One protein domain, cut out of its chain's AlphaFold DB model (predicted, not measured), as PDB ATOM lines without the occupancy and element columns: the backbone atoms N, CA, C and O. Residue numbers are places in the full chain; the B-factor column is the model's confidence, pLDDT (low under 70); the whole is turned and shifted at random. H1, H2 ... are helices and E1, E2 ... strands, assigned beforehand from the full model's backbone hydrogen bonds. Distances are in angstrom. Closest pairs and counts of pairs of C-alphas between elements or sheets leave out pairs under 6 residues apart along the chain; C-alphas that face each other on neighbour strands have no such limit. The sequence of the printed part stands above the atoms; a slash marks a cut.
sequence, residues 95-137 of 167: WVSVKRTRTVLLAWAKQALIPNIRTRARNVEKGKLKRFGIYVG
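Overview. This is residues 95 to 137 of the 167 residues of an uncharacterized protein of marine sediment metagenome (UniProt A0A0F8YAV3). What shape does this domain have? It is a ribbon of two antiparallel strands, E1 and E2, with a helical hairpin, H1 and H2, packed near the end of the ribbon that holds Lys 99 and Arg 131. H1 sits by E1, while H2 comes near both strands. What is it made of, and how large is it? The printed part has 43 residues, with two named strands and two named helices in the order E1, H1, H2, E2, the sheet's order is E1 - E2, and the class is mixed, helices and strands. It is compact, with a radius of gyration of the C-alphas of 9.0 A, and its C-alphas span 27 by 18 by 15 A, only just elongated.

Arrangement. How do the two strands pair? E1, residues 95 to 99, and E2, residues 131 to 136, are antiparallel neighbours, with 147 degrees between their N-to-C directions. N 96 and O 134 are 2.8 A apart and N 134 and O 96 are 2.9 A apart, both within hydrogen-bond range. Which helix comes close to which strand? The closest C-alphas of E1 and H1, residues 103 to 109, are those of Val 98 and Leu 106, 6.0 A apart; H1 and E2 are apart. H2, residues 115 to 125, has Val 124 as its closest residue to both strands, its C-alpha 6.1 A from that of Arg 131 in E2 and 6.5 A from that of Lys 99 in E1. How do the helices stand to each other? H1 and H2 form a helical hairpin: they touch, with the closest C-alphas those of Ala 109 and Arg 118, 5.7 A apart, and run opposite ways at a shallow tilt of 26 degrees. In H1 and H2 every O i to N i+4 pair is within hydrogen-bond range.

Along the chain. Where do the strands lie? E1 begins at C-alpha 95, (-27.155, -60.488, -25.433), and measures 12.7 A to C-alpha 99. E2 measures 15.8 A from C-alpha 131 to C-alpha 136 at (-30.095, -59.334, -30.544). Where are the helices? H2 begins at C-alpha 115, (-32.330, -43.396, -28.748), and measures 15.4 A to C-alpha 125. H1 measures 9.8 A from C-alpha 103 to C-alpha 109.

Size, cuts and confidence. How far does the domain reach? The two C-alphas farthest apart are those of Lys 126 and Gly 137, at 27.4 A. Is the printed part unbroken? It has no cut, and the links E1 to H1, H1 to H2 and H2 to E2 are tight. How confident is the model? The mean pLDDT of the printed part is 87.9, and no printed residue is under 70.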
ATOM      1  N   TRP A  95     -27.609 -61.807 -25.843       85.94
ATOM      2  CA  TRP A  95     -27.155 -60.488 -25.433       85.94
ATOM      3  C   TRP A  95     -25.742 -60.221 -25.937       85.94
ATOM      4  O   TRP A  95     -24.827 -61.019 -25.734       85.94
ATOM      5  N   VAL A  96     -25.538 -59.053 -26.541       85.25
ATOM      6  CA  VAL A  96     -24.221 -58.590 -26.973       85.25
ATOM      7  C   VAL A  96     -23.784 -57.430 -26.095       85.25
ATOM      8  O   VAL A  96     -24.459 -56.407 -26.000       85.25
ATOM      9  N   SER A  97     -22.620 -57.572 -25.461       91.31
ATOM     10  CA  SER A  97     -22.032 -56.488 -24.679       91.31
ATOM     11  C   SER A  97     -21.332 -55.476 -25.588       91.31
ATOM     12  O   SER A  97     -20.404 -55.825 -26.325       91.31
ATOM     13  N   VAL A  98     -21.754 -54.216 -25.498       90.00
ATOM     14  CA  VAL A  98     -21.067 -53.056 -26.067       90.00
ATOM     15  C   VAL A  98     -20.060 -52.545 -25.045       90.00
ATOM     16  O   VAL A  98     -20.416 -52.227 -23.910       90.00
ATOM     17  N   LYS A  99     -18.797 -52.481 -25.463       94.50
ATOM     18  CA  LYS A  99     -17.647 -52.039 -24.666       94.50
ATOM     19  C   LYS A  99     -16.805 -51.080 -25.501       94.50
ATOM     20  O   LYS A  99     -16.851 -51.150 -26.729       94.50
ATOM     21  N   ARG A 100     -15.979 -50.264 -24.846       90.62
ATOM     22  CA  ARG A 100     -15.061 -49.320 -25.510       90.62
ATOM     23  C   ARG A 100     -14.096 -50.015 -26.486       90.62
ATOM     24  O   ARG A 100     -13.831 -49.486 -27.555       90.62
ATOM     25  N   THR A 101     -13.673 -51.243 -26.169       91.12
ATOM     26  CA  THR A 101     -12.784 -52.071 -27.008       91.12
ATOM     27  C   THR A 101     -13.450 -52.650 -28.261       91.12
ATOM     28  O   THR A 101     -12.763 -53.026 -29.204       91.12
ATOM     29  N   ARG A 102     -14.787 -52.728 -28.319       84.69
ATOM     30  CA  ARG A 102     -15.520 -53.260 -29.483       84.69
ATOM     31  C   ARG A 102     -15.878 -52.134 -30.448       84.69
ATOM     32  O   ARG A 102     -17.046 -51.773 -30.576       84.69
ATOM     33  N   THR A 103     -14.868 -51.598 -31.123       84.75
ATOM     34  CA  THR A 103     -14.944 -50.379 -31.949       84.75
ATOM     35  C   THR A 103     -16.058 -50.412 -32.999       84.75
ATOM     36  O   THR A 103     -16.858 -49.481 -33.059       84.75
ATOM     37  N   VAL A 104     -16.187 -51.501 -33.765       83.62
ATOM     38  CA  VAL A 104     -17.213 -51.641 -34.818       83.62
ATOM     39  C   VAL A 104     -18.629 -51.648 -34.235       83.62
ATOM     40  O   VAL A 104     -19.506 -50.915 -34.694       83.62
ATOM     41  N   LEU A 105     -18.856 -52.445 -33.187       82.56
ATOM     42  CA  LEU A 105     -20.160 -52.540 -32.532       82.56
ATOM     43  C   LEU A 105     -20.532 -51.227 -31.832       82.56
ATOM     44  O   LEU A 105     -21.685 -50.806 -31.876       82.56
ATOM     45  N   LEU A 106     -19.555 -50.564 -31.212       87.25
ATOM     46  CA  LEU A 106     -19.738 -49.263 -30.583       87.25
ATOM     47  C   LEU A 106     -20.076 -48.191 -31.627       87.25
ATOM     48  O   LEU A 106     -21.021 -47.431 -31.431       87.25
ATOM     49  N   ALA A 107     -19.357 -48.157 -32.751       84.81
ATOM     50  CA  ALA A 107     -19.633 -47.249 -33.861       84.81
ATOM     51  C   ALA A 107     -21.049 -47.448 -34.419       84.81
ATOM     52  O   ALA A 107     -21.777 -46.470 -34.602       84.81
ATOM     53  N   TRP A 108     -21.472 -48.702 -34.601       86.38
ATOM     54  CA  TRP A 108     -22.847 -49.024 -34.973       86.38
ATOM     55  C   TRP A 108     -23.855 -48.539 -33.916       86.38
ATOM     56  O   TRP A 108     -24.815 -47.850 -34.258       86.38
ATOM     57  N   ALA A 109     -23.617 -48.817 -32.630       84.75
ATOM     58  CA  ALA A 109     -24.535 -48.466 -31.545       84.75
ATOM     59  C   ALA A 109     -24.706 -46.943 -31.385       84.75
ATOM     60  O   ALA A 109     -25.816 -46.467 -31.154       84.75
ATOM     61  N   LYS A 110     -23.644 -46.154 -31.609       87.19
ATOM     62  CA  LYS A 110     -23.696 -44.676 -31.658       87.19
ATOM     63  C   LYS A 110     -24.574 -44.135 -32.789       87.19
ATOM     64  O   LYS A 110     -24.978 -42.977 -32.756       87.19
ATOM     65  N   GLN A 111     -24.842 -44.955 -33.794       83.12
ATOM     66  CA  GLN A 111     -25.639 -44.608 -34.962       83.12
ATOM     67  C   GLN A 111     -26.989 -45.340 -34.994       83.12
ATOM     68  O   GLN A 111     -27.722 -45.215 -35.977       83.12
ATOM     69  N   ALA A 112     -27.320 -46.099 -33.944       78.62
ATOM     70  CA  ALA A 112     -28.575 -46.829 -33.851       78.62
ATOM     71  C   ALA A 112     -29.767 -45.863 -33.864       78.62
ATOM     72  O   ALA A 112     -29.707 -44.766 -33.298       78.62
ATOM     73  N   LEU A 113     -30.864 -46.276 -34.506       76.19
ATOM     74  CA  LEU A 113     -32.115 -45.510 -34.545       76.19
ATOM     75  C   LEU A 113     -32.758 -45.402 -33.157       76.19
ATOM     76  O   LEU A 113     -33.350 -44.378 -32.846       76.19
ATOM     77  N   ILE A 114     -32.578 -46.424 -32.315       78.31
ATOM     78  CA  ILE A 114     -33.124 -46.489 -30.957       78.31
ATOM     79  C   ILE A 114     -32.359 -45.504 -30.048       78.31
ATOM     80  O   ILE A 114     -31.167 -45.731 -29.790       78.31
ATOM     81  N   PRO A 115     -33.008 -44.445 -29.515       83.81
ATOM     82  CA  PRO A 115     -32.330 -43.396 -28.748       83.81
ATOM     83  C   PRO A 115     -31.593 -43.917 -27.510       83.81
ATOM     84  O   PRO A 115     -30.461 -43.515 -27.253       83.81
ATOM     85  N   ASN A 116     -32.178 -44.875 -26.786       86.62
ATOM     86  CA  ASN A 116     -31.565 -45.453 -25.587       86.62
ATOM     87  C   ASN A 116     -30.215 -46.136 -25.892       86.62
ATOM     88  O   ASN A 116     -29.215 -45.890 -25.218       86.62
ATOM     89  N   ILE A 117     -30.149 -46.936 -26.965       87.50
ATOM     90  CA  ILE A 117     -28.903 -47.589 -27.402       87.50
ATOM     91  C   ILE A 117     -27.844 -46.536 -27.743       87.50
ATOM     92  O   ILE A 117     -26.691 -46.660 -27.329       87.50
ATOM     93  N   ARG A 118     -28.249 -45.474 -28.446       88.12
ATOM     94  CA  ARG A 118     -27.371 -44.372 -28.849       88.12
ATOM     95  C   ARG A 118     -26.781 -43.636 -27.648       88.12
ATOM     96  O   ARG A 118     -25.567 -43.438 -27.587       88.12
ATOM     97  N   THR A 119     -27.617 -43.252 -26.687       92.94
ATOM     98  CA  THR A 119     -27.193 -42.535 -25.476       92.94
ATOM     99  C   THR A 119     -26.247 -43.389 -24.637       92.94
ATOM    100  O   THR A 119     -25.169 -42.928 -24.259       92.94
ATOM    101  N   ARG A 120     -26.579 -44.670 -24.422       92.19
ATOM    102  CA  ARG A 120     -25.713 -45.600 -23.681       92.19
ATOM    103  C   ARG A 120     -24.385 -45.846 -24.397       92.19
ATOM    104  O   ARG A 120     -23.351 -45.874 -23.736       92.19
ATOM    105  N   ALA A 121     -24.376 -45.938 -25.728       92.25
ATOM    106  CA  ALA A 121     -23.148 -46.051 -26.516       92.25
ATOM    107  C   ALA A 121     -22.233 -44.830 -26.360       92.25
ATOM    108  O   ALA A 121     -21.036 -44.992 -26.126       92.25
ATOM    109  N   ARG A 122     -22.786 -43.611 -26.401       93.31
ATOM    110  CA  ARG A 122     -22.019 -42.381 -26.133       93.31
ATOM    111  C   ARG A 122     -21.472 -42.350 -24.703       93.31
ATOM    112  O   ARG A 122     -20.343 -41.921 -24.496       93.31
ATOM    113  N   ASN A 123     -22.226 -42.848 -23.723       95.44
ATOM    114  CA  ASN A 123     -21.741 -42.954 -22.343       95.44
ATOM    115  C   ASN A 123     -20.608 -43.983 -22.194       95.44
ATOM    116  O   ASN A 123     -19.688 -43.743 -21.416       95.44
ATOM    117  N   VAL A 124     -20.624 -45.078 -22.966       94.31
ATOM    118  CA  VAL A 124     -19.492 -46.022 -23.034       94.31
ATOM    119  C   VAL A 124     -18.260 -45.379 -23.659       94.31
ATOM    120  O   VAL A 124     -17.154 -45.526 -23.146       94.31
ATOM    121  N   GLU A 125     -18.440 -44.630 -24.743       94.06
ATOM    122  CA  GLU A 125     -17.352 -43.902 -25.396       94.06
ATOM    123  C   GLU A 125     -16.724 -42.847 -24.482       94.06
ATOM    124  O   GLU A 125     -15.503 -42.724 -24.457       94.06
ATOM    125  N   LYS A 126     -17.536 -42.133 -23.694       95.31
ATOM    126  CA  LYS A 126     -17.083 -41.127 -22.721       95.31
ATOM    127  C   LYS A 126     -16.521 -41.725 -21.424       95.31
ATOM    128  O   LYS A 126     -16.111 -40.975 -20.552       95.31
ATOM    129  N   GLY A 127     -16.551 -43.049 -21.253       92.62
ATOM    130  CA  GLY A 127     -16.118 -43.714 -20.018       92.62
ATOM    131  C   GLY A 127     -17.098 -43.608 -18.842       92.62
ATOM    132  O   GLY A 127     -16.858 -44.219 -17.807       92.62
ATOM    133  N   LYS A 128     -18.238 -42.919 -19.005       95.25
ATOM    134  CA  LYS A 128     -19.305 -42.818 -17.990       95.25
ATOM    135  C   LYS A 128     -20.017 -44.151 -17.739       95.25
ATOM    136  O   LYS A 128     -20.631 -44.343 -16.697       95.25
ATOM    137  N   LEU A 129     -19.963 -45.071 -18.702       93.81
ATOM    138  CA  LEU A 129     -20.518 -46.416 -18.588       93.81
ATOM    139  C   LEU A 129     -19.461 -47.444 -19.002       93.81
ATOM    140  O   LEU A 129     -18.955 -47.390 -20.116       93.81
ATOM    141  N   LYS A 130     -19.139 -48.427 -18.152       93.06
ATOM    142  CA  LYS A 130     -18.136 -49.453 -18.511       93.06
ATOM    143  C   LYS A 130     -18.588 -50.312 -19.703       93.06
ATOM    144  O   LYS A 130     -17.793 -50.625 -20.590       93.06
ATOM    145  N   ARG A 131     -19.862 -50.726 -19.708       93.56
ATOM    146  CA  ARG A 131     -20.487 -51.568 -20.744       93.56
ATOM    147  C   ARG A 131     -22.014 -51.546 -20.655       93.56
ATOM    148  O   ARG A 131     -22.557 -51.250 -19.596       93.56
ATOM    149  N   PHE A 132     -22.703 -51.949 -21.723       93.81
ATOM    150  CA  PHE A 132     -24.127 -52.321 -21.667       93.81
ATOM    151  C   PHE A 132     -24.449 -53.491 -22.598       93.81
ATOM    152  O   PHE A 132     -23.654 -53.816 -23.477       93.81
ATOM    153  N   GLY A 133     -25.591 -54.141 -22.374       88.56
ATOM    154  CA  GLY A 133     -26.097 -55.224 -23.214       88.56
ATOM    155  C   GLY A 133     -27.104 -54.724 -24.247       88.56
ATOM    156  O   GLY A 133     -27.949 -53.886 -23.936       88.56
ATOM    157  N   ILE A 134     -27.023 -55.264 -25.458       85.50
ATOM    158  CA  ILE A 134     -28.051 -55.147 -26.492       85.50
ATOM    159  C   ILE A 134     -28.604 -56.542 -26.736       85.50
ATOM    160  O   ILE A 134     -27.835 -57.465 -27.003       85.50
ATOM    161  N   TYR A 135     -29.920 -56.690 -26.636       84.06
ATOM    162  CA  TYR A 135     -30.586 -57.922 -27.022       84.06
ATOM    163  C   TYR A 135     -30.648 -58.001 -28.544       84.06
ATOM    164  O   TYR A 135     -31.141 -57.079 -29.200       84.06
ATOM    165  N   VAL A 136     -30.119 -59.082 -29.107       77.81
ATOM    166  CA  VAL A 136     -30.095 -59.334 -30.544       77.81
ATOM    167  C   VAL A 136     -30.907 -60.589 -30.811       77.81
ATOM    168  O   VAL A 136     -30.562 -61.664 -30.325       77.81
ATOM    169  N   GLY A 137     -31.984 -60.444 -31.579       75.56
ATOM    170  CA  GLY A 137     -32.809 -61.554 -32.046       75.56
ATOM    171  C   GLY A 137     -32.474 -61.971 -33.484       75.56
ATOM    172  O   GLY A 137     -31.900 -61.169 -34.230       75.56
TER     173      GLY A 137